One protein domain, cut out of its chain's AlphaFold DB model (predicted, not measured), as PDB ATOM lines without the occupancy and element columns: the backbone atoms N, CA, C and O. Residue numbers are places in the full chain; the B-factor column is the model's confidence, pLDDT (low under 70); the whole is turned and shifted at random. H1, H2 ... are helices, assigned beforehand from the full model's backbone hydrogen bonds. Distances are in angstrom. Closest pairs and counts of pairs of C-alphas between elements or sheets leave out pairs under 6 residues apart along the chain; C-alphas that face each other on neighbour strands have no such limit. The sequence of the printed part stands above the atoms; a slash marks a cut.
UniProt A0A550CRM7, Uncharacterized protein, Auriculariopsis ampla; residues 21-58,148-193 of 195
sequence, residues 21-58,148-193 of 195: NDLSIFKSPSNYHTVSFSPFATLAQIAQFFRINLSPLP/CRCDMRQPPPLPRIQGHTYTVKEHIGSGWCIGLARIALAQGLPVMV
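This is residues 21 to 58 and 148 to 193 of the 195 residues of an uncharacterized protein of Auriculariopsis ampla (UniProt A0A550CRM7). Little regular structure: four short helices sit among long loops, H4 near H1 and H3 near H2, with the loop of residues 148 to 167 reaching to one end of the longest axis. The 84 printed residues hold H1, H2, H3, H4 in chain order, 29 residues, and no named strand: all helix. The whole is compact, radius of gyration of the C-alphas 12.7 A, spanning 37 by 26 by 24 A.

Start at H4, residues 178 to 186: it is close to but not clearly touching H1, residues 21 to 27, at C-alphas Ile 178 and Leu 23, 7.2 A. Likewise close are H2, residues 43 to 49, and H3, residues 168 to 173, at C-alphas Leu 43 and Lys 169, 5.9 A. Every O i to N i+4 pair is within hydrogen-bond range in H2, H3 and H4; H1 has 0 of 3, but 3 of 4 O i to N i+3 pairs.

Find C-alpha 178 at (177.380, 137.653, 167.746); H4 runs 12.2 A to C-alpha 186. H1, 10.9 A, begins at (184.034, 131.250, 166.448). H2 measures 10.0 A, H3 8.3 A.

Residues 59 to 147 are not printed; C-alphas 58 and 148 are 13.0 A apart. The link H1 to H2 is long. Residues 29, 55 to 58 and 159 to 165 have pLDDT under 70.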
ATOM      1  N   ASN A  21     183.823 132.621 166.929       91.56
ATOM      2  CA  ASN A  21     184.034 131.250 166.448       91.56
ATOM      3  C   ASN A  21     182.849 130.337 166.777       91.56
ATOM      4  O   ASN A  21     182.585 129.397 166.025       91.56
ATOM      5  N   ASP A  22     182.088 130.645 167.829       92.62
ATOM      6  CA  ASP A  22     180.882 129.896 168.196       92.62
ATOM      7  C   ASP A  22     179.797 129.990 167.107       92.62
ATOM      8  O   ASP A  22     178.919 129.137 167.033       92.62
ATOM      9  N   LEU A  23     179.872 130.987 166.215       93.75
ATOM     10  CA  LEU A  23     178.951 131.127 165.085       93.75
ATOM     11  C   LEU A  23     179.223 130.122 163.960       93.75
ATOM     12  O   LEU A  23     178.353 129.898 163.120       93.75
ATOM     13  N   SER A  24     180.392 129.477 163.944       92.38
ATOM     14  CA  SER A  24     180.761 128.506 162.904       92.38
ATOM     15  C   SER A  24     179.781 127.332 162.791       92.38
ATOM     16  O   SER A  24     179.590 126.805 161.697       92.38
ATOM     17  N   ILE A  25     179.090 126.977 163.881       91.88
ATOM     18  CA  ILE A  25     178.055 125.932 163.897       91.88
ATOM     19  C   ILE A  25     176.874 126.248 162.965       91.88
ATOM     20  O   ILE A  25     176.202 125.328 162.507       91.88
ATOM     21  N   PHE A  26     176.640 127.529 162.656       93.00
ATOM     22  CA  PHE A  26     175.578 127.989 161.755       93.00
ATOM     23  C   PHE A  26     175.990 127.974 160.277       93.00
ATOM     24  O   PHE A  26     175.172 128.284 159.417       93.00
ATOM     25  N   LYS A  27     177.228 127.581 159.944       90.75
ATOM     26  CA  LYS A  27     177.612 127.322 158.544       90.75
ATOM     27  C   LYS A  27     176.942 126.066 157.979       90.75
ATOM     28  O   LYS A  27     176.767 125.961 156.769       90.75
ATOM     29  N   SER A  28     176.545 125.138 158.851       83.31
ATOM     30  CA  SER A  28     175.881 123.887 158.482       83.31
ATOM     31  C   SER A  28     174.403 123.924 158.897       83.31
ATOM     32  O   SER A  28     174.100 123.766 160.082       83.31
ATOM     33  N   PRO A  29     173.455 124.086 157.953       69.25
ATOM     34  CA  PRO A  29     172.029 124.242 158.265       69.25
ATOM     35  C   PRO A  29     171.368 122.973 158.830       69.25
ATOM     36  O   PRO A  29     170.220 123.020 159.259       69.25
ATOM     37  N   SER A  30     172.073 121.838 158.863       73.81
ATOM     38  CA  SER A  30     171.553 120.569 159.385       73.81
ATOM     39  C   SER A  30     171.231 120.602 160.881       73.81
ATOM     40  O   SER A  30     170.429 119.798 161.343       73.81
ATOM     41  N   ASN A  31     171.857 121.511 161.636       74.56
ATOM     42  CA  ASN A  31     171.786 121.518 163.100       74.56
ATOM     43  C   ASN A  31     170.933 122.665 163.658       74.56
ATOM     44  O   ASN A  31     170.421 122.559 164.770       74.56
ATOM     45  N   TYR A  32     170.782 123.754 162.898       84.56
ATOM     46  CA  TYR A  32     170.093 124.969 163.328       84.56
ATOM     47  C   TYR A  32     169.424 125.665 162.143       84.56
ATOM     48  O   TYR A  32     169.958 125.678 161.034       84.56
ATOM     49  N   HIS A  33     168.279 126.307 162.393       90.38
ATOM     50  CA  HIS A  33     167.632 127.160 161.401       90.38
ATOM     51  C   HIS A  33     168.495 128.387 161.110       90.38
ATOM     52  O   HIS A  33     168.855 129.142 162.018       90.38
ATOM     53  N   THR A  34     168.798 128.595 159.833       94.19
ATOM     54  CA  THR A  34     169.635 129.700 159.370       94.19
ATOM     55  C   THR A  34     168.998 130.438 158.200       94.19
ATOM     56  O   THR A  34     168.087 129.929 157.544       94.19
ATOM     57  N   VAL A  35     169.439 131.672 157.969       95.25
ATOM     58  CA  VAL A  35     168.979 132.531 156.872       95.25
ATOM     59  C   VAL A  35     170.175 133.183 156.188       95.25
ATOM     60  O   VAL A  35     171.154 133.543 156.834       95.25
ATOM     61  N   SER A  36     170.105 133.348 154.872       93.31
ATOM     62  CA  SER A  36     171.081 134.125 154.102       93.31
ATOM     63  C   SER A  36     170.403 135.362 153.531       93.31
ATOM     64  O   SER A  36     169.253 135.294 153.097       93.31
ATOM     65  N   PHE A  37     171.113 136.485 153.520       91.31
ATOM     66  CA  PHE A  37     170.654 137.709 152.871       91.31
ATOM     67  C   PHE A  37     171.394 137.917 151.552       91.31
ATOM     68  O   PHE A  37     172.530 137.474 151.379       91.31
ATOM     69  N   SER A  38     170.741 138.616 150.624       90.69
ATOM     70  CA  SER A  38     171.400 139.114 149.418       90.69
ATOM     71  C   SER A  38     172.583 140.019 149.800       90.69
ATOM     72  O   SER A  38     172.430 140.820 150.725       90.69
ATOM     73  N   PRO A  39     173.714 139.993 149.066       85.31
ATOM     74  CA  PRO A  39     174.809 140.954 149.249       85.31
ATOM     75  C   PRO A  39     174.362 142.423 149.143       85.31
ATOM     76  O   PRO A  39     175.004 143.328 149.674       85.31
ATOM     77  N   PHE A  40     173.231 142.669 148.476       88.38
ATOM     78  CA  PHE A  40     172.642 143.996 148.304       88.38
ATOM     79  C   PHE A  40     171.656 144.385 149.415       88.38
ATOM     80  O   PHE A  40     171.142 145.503 149.396       88.38
ATOM     81  N   ALA A  41     171.388 143.498 150.379       91.44
ATOM     82  CA  ALA A  41     170.460 143.779 151.467       91.44
ATOM     83  C   ALA A  41     170.898 145.019 152.259       91.44
ATOM     84  O   ALA A  41     172.074 145.212 152.589       91.44
ATOM     85  N   THR A  42     169.939 145.890 152.558       91.31
ATOM     86  CA  THR A  42     170.191 147.091 153.355       91.31
ATOM     87  C   THR A  42     170.158 146.766 154.847       91.31
ATOM     88  O   THR A  42     169.527 145.799 155.279       91.31
ATOM     89  N   LEU A  43     170.790 147.614 155.667       89.38
ATOM     90  CA  LEU A  43     170.678 147.500 157.125       89.38
ATOM     91  C   LEU A  43     169.221 147.564 157.595       89.38
ATOM     92  O   LEU A  43     168.862 146.843 158.517       89.38
ATOM     93  N   ALA A  44     168.379 148.372 156.942       90.81
ATOM     94  CA  ALA A  44     166.959 148.477 157.266       90.81
ATOM     95  C   ALA A  44     166.209 147.157 157.021       90.81
ATOM     96  O   ALA A  44     165.416 146.746 157.862       90.81
ATOM     97  N   GLN A  45     166.498 146.458 155.918       93.44
ATOM     98  CA  GLN A  45     165.888 145.158 155.614       93.44
ATOM     99  C   GLN A  45     166.306 144.084 156.623       93.44
ATOM    100  O   GLN A  45     165.463 143.331 157.111       93.44
ATOM    101  N   ILE A  46     167.595 144.035 156.980       93.00
ATOM    102  CA  ILE A  46     168.096 143.104 158.001       93.00
ATOM    103  C   ILE A  46     167.466 143.436 159.362       93.00
ATOM    104  O   ILE A  46     166.963 142.550 160.050       93.00
ATOM    105  N   ALA A  47     167.438 144.717 159.735       92.88
ATOM    106  CA  ALA A  47     166.858 145.181 160.989       92.88
ATOM    107  C   ALA A  47     165.363 144.851 161.095       92.88
ATOM    108  O   ALA A  47     164.915 144.354 162.126       92.88
ATOM    109  N   GLN A  48     164.609 145.059 160.013       94.94
ATOM    110  CA  GLN A  48     163.190 144.726 159.929       94.94
ATOM    111  C   GLN A  48     162.948 143.224 160.114       94.94
ATOM    112  O   GLN A  48     162.056 142.846 160.873       94.94
ATOM    113  N   PHE A  49     163.752 142.369 159.471       95.62
ATOM    114  CA  PHE A  49     163.638 140.915 159.611       95.62
ATOM    115  C   PHE A  49     163.815 140.465 161.067       95.62
ATOM    116  O   PHE A  49     163.001 139.704 161.586       95.62
ATOM    117  N   PHE A  50     164.840 140.989 161.749       95.12
ATOM    118  CA  PHE A  50     165.122 140.681 163.156       95.12
ATOM    119  C   PHE A  50     164.325 141.533 164.155       95.12
ATOM    120  O   PHE A  50     164.529 141.410 165.363       95.12
ATOM    121  N   ARG A  51     163.423 142.397 163.667       94.69
ATOM    122  CA  ARG A  51     162.594 143.308 164.474       94.69
ATOM    123  C   ARG A  51     163.417 144.145 165.461       94.69
ATOM    124  O   ARG A  51     163.016 144.350 166.604       94.69
ATOM    125  N   ILE A  52     164.579 144.616 165.018       91.12
ATOM    126  CA  ILE A  52     165.484 145.453 165.809       91.12
ATOM    127  C   ILE A  52     165.497 146.883 165.292       91.12
ATOM    128  O   ILE A  52     165.346 147.138 164.100       91.12
ATOM    129  N   ASN A  53     165.738 147.827 166.198       86.88
ATOM    130  CA  ASN A  53     165.993 149.209 165.837       86.88
ATOM    131  C   ASN A  53     167.509 149.467 165.827       86.88
ATOM    132  O   ASN A  53     168.145 149.458 166.879       86.88
ATOM    133  N   LEU A  54     168.077 149.700 164.642       77.31
ATOM    134  CA  LEU A  54     169.487 150.074 164.462       77.31
ATOM    135  C   LEU A  54     169.702 151.596 164.380       77.31
ATOM    136  O   LEU A  54     170.809 152.036 164.091       77.31
ATOM    137  N   SER A  55     168.661 152.396 164.627       68.06
ATOM    138  CA  SER A  55     168.699 153.854 164.460       68.06
ATOM    139  C   SER A  55     169.616 154.619 165.428       68.06
ATOM    140  O   SER A  55     170.020 155.712 165.046       68.06
ATOM    141  N   PRO A  56     170.034 154.123 166.614       60.41
ATOM    142  CA  PRO A  56     171.131 154.762 167.330       60.41
ATOM    143  C   PRO A  56     172.464 154.236 166.779       60.41
ATOM    144  O   PRO A  56     173.115 153.363 167.356       60.41
ATOM    145  N   LEU A  57     172.847 154.764 165.620       58.75
ATOM    146  CA  LEU A  57     174.172 154.623 165.031       58.75
ATOM    147  C   LEU A  57     174.708 156.022 164.718       58.75
ATOM    148  O   LEU A  57     173.963 156.829 164.164       58.75
ATOM    149  N   PRO A  58     175.981 156.302 165.039       63.78
ATOM    150  CA  PRO A  58     177.032 155.353 165.420       63.78
ATOM    151  C   PRO A  58     177.185 155.152 166.941       63.78
ATOM    152  O   PRO A  58     177.012 156.075 167.730       63.78
ATOM    153  N   CYS A 148     176.957 144.032 169.213       91.50
ATOM    154  CA  CYS A 148     177.977 143.157 169.801       91.50
ATOM    155  C   CYS A 148     179.175 143.894 170.407       91.50
ATOM    156  O   CYS A 148     180.057 143.242 170.958       91.50
ATOM    157  N   ARG A 149     179.221 145.230 170.294       90.25
ATOM    158  CA  ARG A 149     180.322 146.094 170.756       90.25
ATOM    159  C   ARG A 149     181.696 145.764 170.159       90.25
ATOM    160  O   ARG A 149     182.711 146.226 170.669       90.25
ATOM    161  N   CYS A 150     181.736 145.005 169.064       89.19
ATOM    162  CA  CYS A 150     182.961 144.720 168.325       89.19
ATOM    163  C   CYS A 150     183.566 146.004 167.739       89.19
ATOM    164  O   CYS A 150     182.820 146.832 167.217       89.19
ATOM    165  N   ASP A 151     184.895 146.145 167.814       88.31
ATOM    166  CA  ASP A 151     185.656 147.232 167.190       88.31
ATOM    167  C   ASP A 151     185.563 147.147 165.661       88.31
ATOM    168  O   ASP A 151     186.089 146.230 165.026       88.31
ATOM    169  N   MET A 152     184.915 148.143 165.065       86.38
ATOM    170  CA  MET A 152     184.662 148.204 163.627       86.38
ATOM    171  C   MET A 152     185.910 148.546 162.808       86.38
ATOM    172  O   MET A 152     185.889 148.440 161.588       86.38
ATOM    173  N   ARG A 153     187.028 148.917 163.438       81.69
ATOM    174  CA  ARG A 153     188.311 149.075 162.738       81.69
ATOM    175  C   ARG A 153     188.956 147.722 162.440       81.69
ATOM    176  O   ARG A 153     189.809 147.636 161.562       81.69
ATOM    177  N   GLN A 154     188.589 146.677 163.188       80.31
ATOM    178  CA  GLN A 154     189.145 145.327 163.069       80.31
ATOM    179  C   GLN A 154     188.089 144.249 163.392       80.31
ATOM    180  O   GLN A 154     188.252 143.512 164.370       80.31
ATOM    181  N   PRO A 155     187.006 144.122 162.603       76.62
ATOM    182  CA  PRO A 155     185.985 143.125 162.887       76.62
ATOM    183  C   PRO A 155     186.510 141.705 162.603       76.62
ATOM    184  O   PRO A 155     186.963 141.419 161.495       76.62
ATOM    185  N   PRO A 156     186.427 140.774 163.565       73.44
ATOM    186  CA  PRO A 156     186.693 139.366 163.326       73.44
ATOM    187  C   PRO A 156     185.483 138.701 162.648       73.44
ATOM    188  O   PRO A 156     184.347 139.115 162.897       73.44
ATOM    189  N   PRO A 157     185.665 137.627 161.860       79.19
ATOM    190  CA  PRO A 157     186.870 137.104 161.209       79.19
ATOM    191  C   PRO A 157     187.018 137.638 159.766       79.19
ATOM    192  O   PRO A 157     187.476 136.921 158.878       79.19
ATOM    193  N   LEU A 158     186.586 138.874 159.503       70.38
ATOM    194  CA  LEU A 158     186.595 139.428 158.152       70.38
ATOM    195  C   LEU A 158     188.036 139.772 157.717       70.38
ATOM    196  O   LEU A 158     188.823 140.271 158.530       70.38
ATOM    197  N   PRO A 159     188.423 139.508 156.454       64.94
ATOM    198  CA  PRO A 159     189.784 139.752 155.981       64.94
ATOM    199  C   PRO A 159     190.122 141.241 156.073       64.94
ATOM    200  O   PRO A 159     189.360 142.073 155.609       64.94
ATOM    201  N   ARG A 160     191.264 141.640 156.639       64.88
ATOM    202  CA  ARG A 160     191.614 143.071 156.678       64.88
ATOM    203  C   ARG A 160     191.707 143.632 155.255       64.88
ATOM    204  O   ARG A 160     192.607 143.254 154.510       64.88
ATOM    205  N   ILE A 161     190.813 144.551 154.902       62.38
ATOM    206  CA  ILE A 161     190.897 145.300 153.650       62.38
ATOM    207  C   ILE A 161     191.796 146.506 153.926       62.38
ATOM    208  O   ILE A 161     191.483 147.349 154.766       62.38
ATOM    209  N   GLN A 162     192.959 146.563 153.276       60.53
ATOM    210  CA  GLN A 162     193.883 147.683 153.452       60.53
ATOM    211  C   GLN A 162     193.215 148.991 152.992       60.53
ATOM    212  O   GLN A 162     192.642 149.066 151.907       60.53
ATOM    213  N   GLY A 163     193.272 150.021 153.840       59.53
ATOM    214  CA  GLY A 163     192.752 151.356 153.531       59.53
ATOM    215  C   GLY A 163     191.232 151.527 153.623       59.53
ATOM    216  O   GLY A 163     190.753 152.604 153.290       59.53
ATOM    217  N   HIS A 164     190.474 150.518 154.068       62.38
ATOM    218  CA  HIS A 164     189.021 150.623 154.243       62.38
ATOM    219  C   HIS A 164     188.613 150.310 155.685       62.38
ATOM    220  O   HIS A 164     188.992 149.282 156.249       62.38
ATOM    221  N   THR A 165     187.821 151.200 156.284       66.00
ATOM    222  CA  THR A 165     187.192 150.963 157.589       66.00
ATOM    223  C   THR A 165     185.934 150.137 157.378       66.00
ATOM    224  O   THR A 165     185.058 150.536 156.613       66.00
ATOM    225  N   TYR A 166     185.821 149.010 158.077       76.12
ATOM    226  CA  TYR A 166     184.625 148.183 158.017       76.12
ATOM    227  C   TYR A 166     183.403 148.923 158.568       76.12
ATOM    228  O   TYR A 166     183.403 149.466 159.674       76.12
ATOM    229  N   THR A 167     182.323 148.904 157.802       85.38
ATOM    230  CA  THR A 167     181.039 149.498 158.160       85.38
ATOM    231  C   THR A 167     180.192 148.530 158.985       85.38
ATOM    232  O   THR A 167     180.314 147.306 158.896       85.38
ATOM    233  N   VAL A 168     179.253 149.069 159.773       86.69
ATOM    234  CA  VAL A 168     178.283 148.251 160.531       86.69
ATOM    235  C   VAL A 168     177.463 147.356 159.597       86.69
ATOM    236  O   VAL A 168     177.138 146.229 159.966       86.69
ATOM    237  N   LYS A 169     177.181 147.827 158.373       87.69
ATOM    238  CA  LYS A 169     176.519 147.043 157.326       87.69
ATOM    239  C   LYS A 169     177.316 145.793 156.974       87.69
ATOM    240  O   LYS A 169     176.740 144.712 156.978       87.69
ATOM    241  N   GLU A 170     178.609 145.930 156.698       88.81
ATOM    242  CA  GLU A 170     179.467 144.799 156.328       88.81
ATOM    243  C   GLU A 170     179.603 143.802 157.480       88.81
ATOM    244  O   GLU A 170     179.450 142.601 157.275       88.81
ATOM    245  N   HIS A 171     179.793 144.282 158.713       90.88
ATOM    246  CA  HIS A 171     179.875 143.392 159.872       90.88
ATOM    247  C   HIS A 171     178.576 142.610 160.105       90.88
ATOM    248  O   HIS A 171     178.613 141.392 160.273       90.88
ATOM    249  N   ILE A 172     177.422 143.285 160.093       91.56
ATOM    250  CA  ILE A 172     176.120 142.630 160.273       91.56
ATOM    251  C   ILE A 172     175.829 141.678 159.105       91.56
ATOM    252  O   ILE A 172     175.428 140.543 159.345       91.56
ATOM    253  N   GLY A 173     176.066 142.116 157.866       90.25
ATOM    254  CA  GLY A 173     175.812 141.337 156.652       90.25
ATOM    255  C   GLY A 173     176.718 140.116 156.488       90.25
ATOM    256  O   GLY A 173     176.323 139.159 155.836       90.25
ATOM    257  N   SER A 174     177.895 140.109 157.121       91.00
ATOM    258  CA  SER A 174     178.800 138.953 157.115       91.00
ATOM    259  C   SER A 174     178.288 137.745 157.908       91.00
ATOM    260  O   SER A 174     178.877 136.671 157.840       91.00
ATOM    261  N   GLY A 175     177.242 137.916 158.724       92.44
ATOM    262  CA  GLY A 175     176.734 136.879 159.624       92.44
ATOM    263  C   GLY A 175     177.594 136.634 160.873       92.44
ATOM    264  O   GLY A 175     177.199 135.856 161.736       92.44
ATOM    265  N   TRP A 176     178.722 137.337 161.039       94.06
ATOM    266  CA  TRP A 176     179.616 137.190 162.200       94.06
ATOM    267  C   TRP A 176     179.262 138.084 163.398       94.06
ATOM    268  O   TRP A 176     179.969 138.115 164.409       94.06
ATOM    269  N   CYS A 177     178.147 138.811 163.331       94.25
ATOM    270  CA  CYS A 177     177.676 139.626 164.443       94.25
ATOM    271  C   CYS A 177     177.060 138.758 165.554       94.25
ATOM    272  O   CYS A 177     175.871 138.434 165.530       94.25
ATOM    273  N   ILE A 178     177.846 138.444 166.589       95.12
ATOM    274  CA  ILE A 178     177.380 137.653 167.746       95.12
ATOM    275  C   ILE A 178     176.167 138.276 168.454       95.12
ATOM    276  O   ILE A 178     175.295 137.561 168.943       95.12
ATOM    277  N   GLY A 179     176.081 139.607 168.483       94.69
ATOM    278  CA  GLY A 179     174.951 140.330 169.068       94.69
ATOM    279  C   GLY A 179     173.655 140.055 168.307       94.69
ATOM    280  O   GLY A 179     172.648 139.713 168.921       94.69
ATOM    281  N   LEU A 180     173.706 140.108 166.973       95.50
ATOM    282  CA  LEU A 180     172.566 139.759 166.126       95.50
ATOM    283  C   LEU A 180     172.164 138.292 166.302       95.50
ATOM    284  O   LEU A 180     170.984 138.002 166.471       95.50
ATOM    285  N   ALA A 181     173.136 137.374 166.319       96.00
ATOM    286  CA  ALA A 181     172.871 135.950 166.505       96.00
ATOM    287  C   ALA A 181     172.196 135.656 167.855       96.00
ATOM    288  O   ALA A 181     171.223 134.908 167.910       96.00
ATOM    289  N   ARG A 182     172.650 136.292 168.945       96.19
ATOM    290  CA  ARG A 182     172.008 136.178 170.266       96.19
ATOM    291  C   ARG A 182     170.564 136.680 170.244       96.19
ATOM    292  O   ARG A 182     169.696 136.024 170.813       96.19
ATOM    293  N   ILE A 183     170.302 137.807 169.580       95.50
ATOM    294  CA  ILE A 183     168.943 138.344 169.422       95.50
ATOM    295  C   ILE A 183     168.068 137.365 168.634       95.50
ATOM    296  O   ILE A 183     166.962 137.058 169.072       95.50
ATOM    297  N   ALA A 184     168.571 136.835 167.516       95.94
ATOM    298  CA  ALA A 184     167.857 135.859 166.701       95.94
ATOM    299  C   ALA A 184     167.469 134.620 167.522       95.94
ATOM    300  O   ALA A 184     166.295 134.260 167.574       95.94
ATOM    301  N   LEU A 185     168.427 134.036 168.250       94.38
ATOM    302  CA  LEU A 185     168.190 132.879 169.119       94.38
ATOM    303  C   LEU A 185     167.170 133.171 170.225       94.38
ATOM    304  O   LEU A 185     166.287 132.351 170.469       94.38
ATOM    305  N   ALA A 186     167.257 134.335 170.876       93.44
ATOM    306  CA  ALA A 186     166.326 134.728 171.935       93.44
ATOM    307  C   ALA A 186     164.884 134.903 171.428       93.44
ATOM    308  O   ALA A 186     163.938 134.671 172.175       93.44
ATOM    309  N   GLN A 187     164.718 135.287 170.161       94.19
ATOM    310  CA  GLN A 187     163.415 135.452 169.516       94.19
ATOM    311  C   GLN A 187     162.924 134.187 168.791       94.19
ATOM    312  O   GLN A 187     161.845 134.209 168.201       94.19
ATOM    313  N   GLY A 188     163.698 133.096 168.793       92.75
ATOM    314  CA  GLY A 188     163.383 131.893 168.016       92.75
ATOM    315  C   GLY A 188     163.435 132.106 166.496       92.75
ATOM    316  O   GLY A 188     162.771 131.388 165.752       92.75
ATOM    317  N   LEU A 189     164.192 133.102 166.031       94.31
ATOM    318  CA  LEU A 189     164.404 133.412 164.618       94.31
ATOM    319  C   LEU A 189     165.637 132.672 164.066       94.31
ATOM    320  O   LEU A 189     166.552 132.345 164.830       94.31
ATOM    321  N   PRO A 190     165.707 132.431 162.743       94.88
ATOM    322  CA  PRO A 190     166.894 131.844 162.130       94.88
ATOM    323  C   PRO A 190     168.110 132.767 162.276       94.88
ATOM    324  O   PRO A 190     168.009 133.980 162.090       94.88
ATOM    325  N   VAL A 191     169.275 132.190 162.565       95.38
ATOM    326  CA  VAL A 191     170.542 132.934 162.655       95.38
ATOM    327  C   VAL A 191     171.094 133.185 161.250       95.38
ATOM    328  O   VAL A 191     170.970 132.336 160.368       95.38
ATOM    329  N   MET A 192     171.698 134.350 161.011       95.06
ATOM    330  CA  MET A 192     172.322 134.626 159.713       95.06
ATOM    331  C   MET A 192     173.506 133.677 159.466       95.06
ATOM    332  O   MET A 192     174.324 133.478 160.362       95.06
ATOM    333  N   VAL A 193     173.599 133.101 158.265       94.12
ATOM    334  CA  VAL A 193     174.719 132.229 157.880       94.12
ATOM    335  C   VAL A 193     176.012 133.056 157.827       94.12
ATOM    336  O   VAL A 193     176.048 134.043 157.089       94.12
TER     337      VAL A 193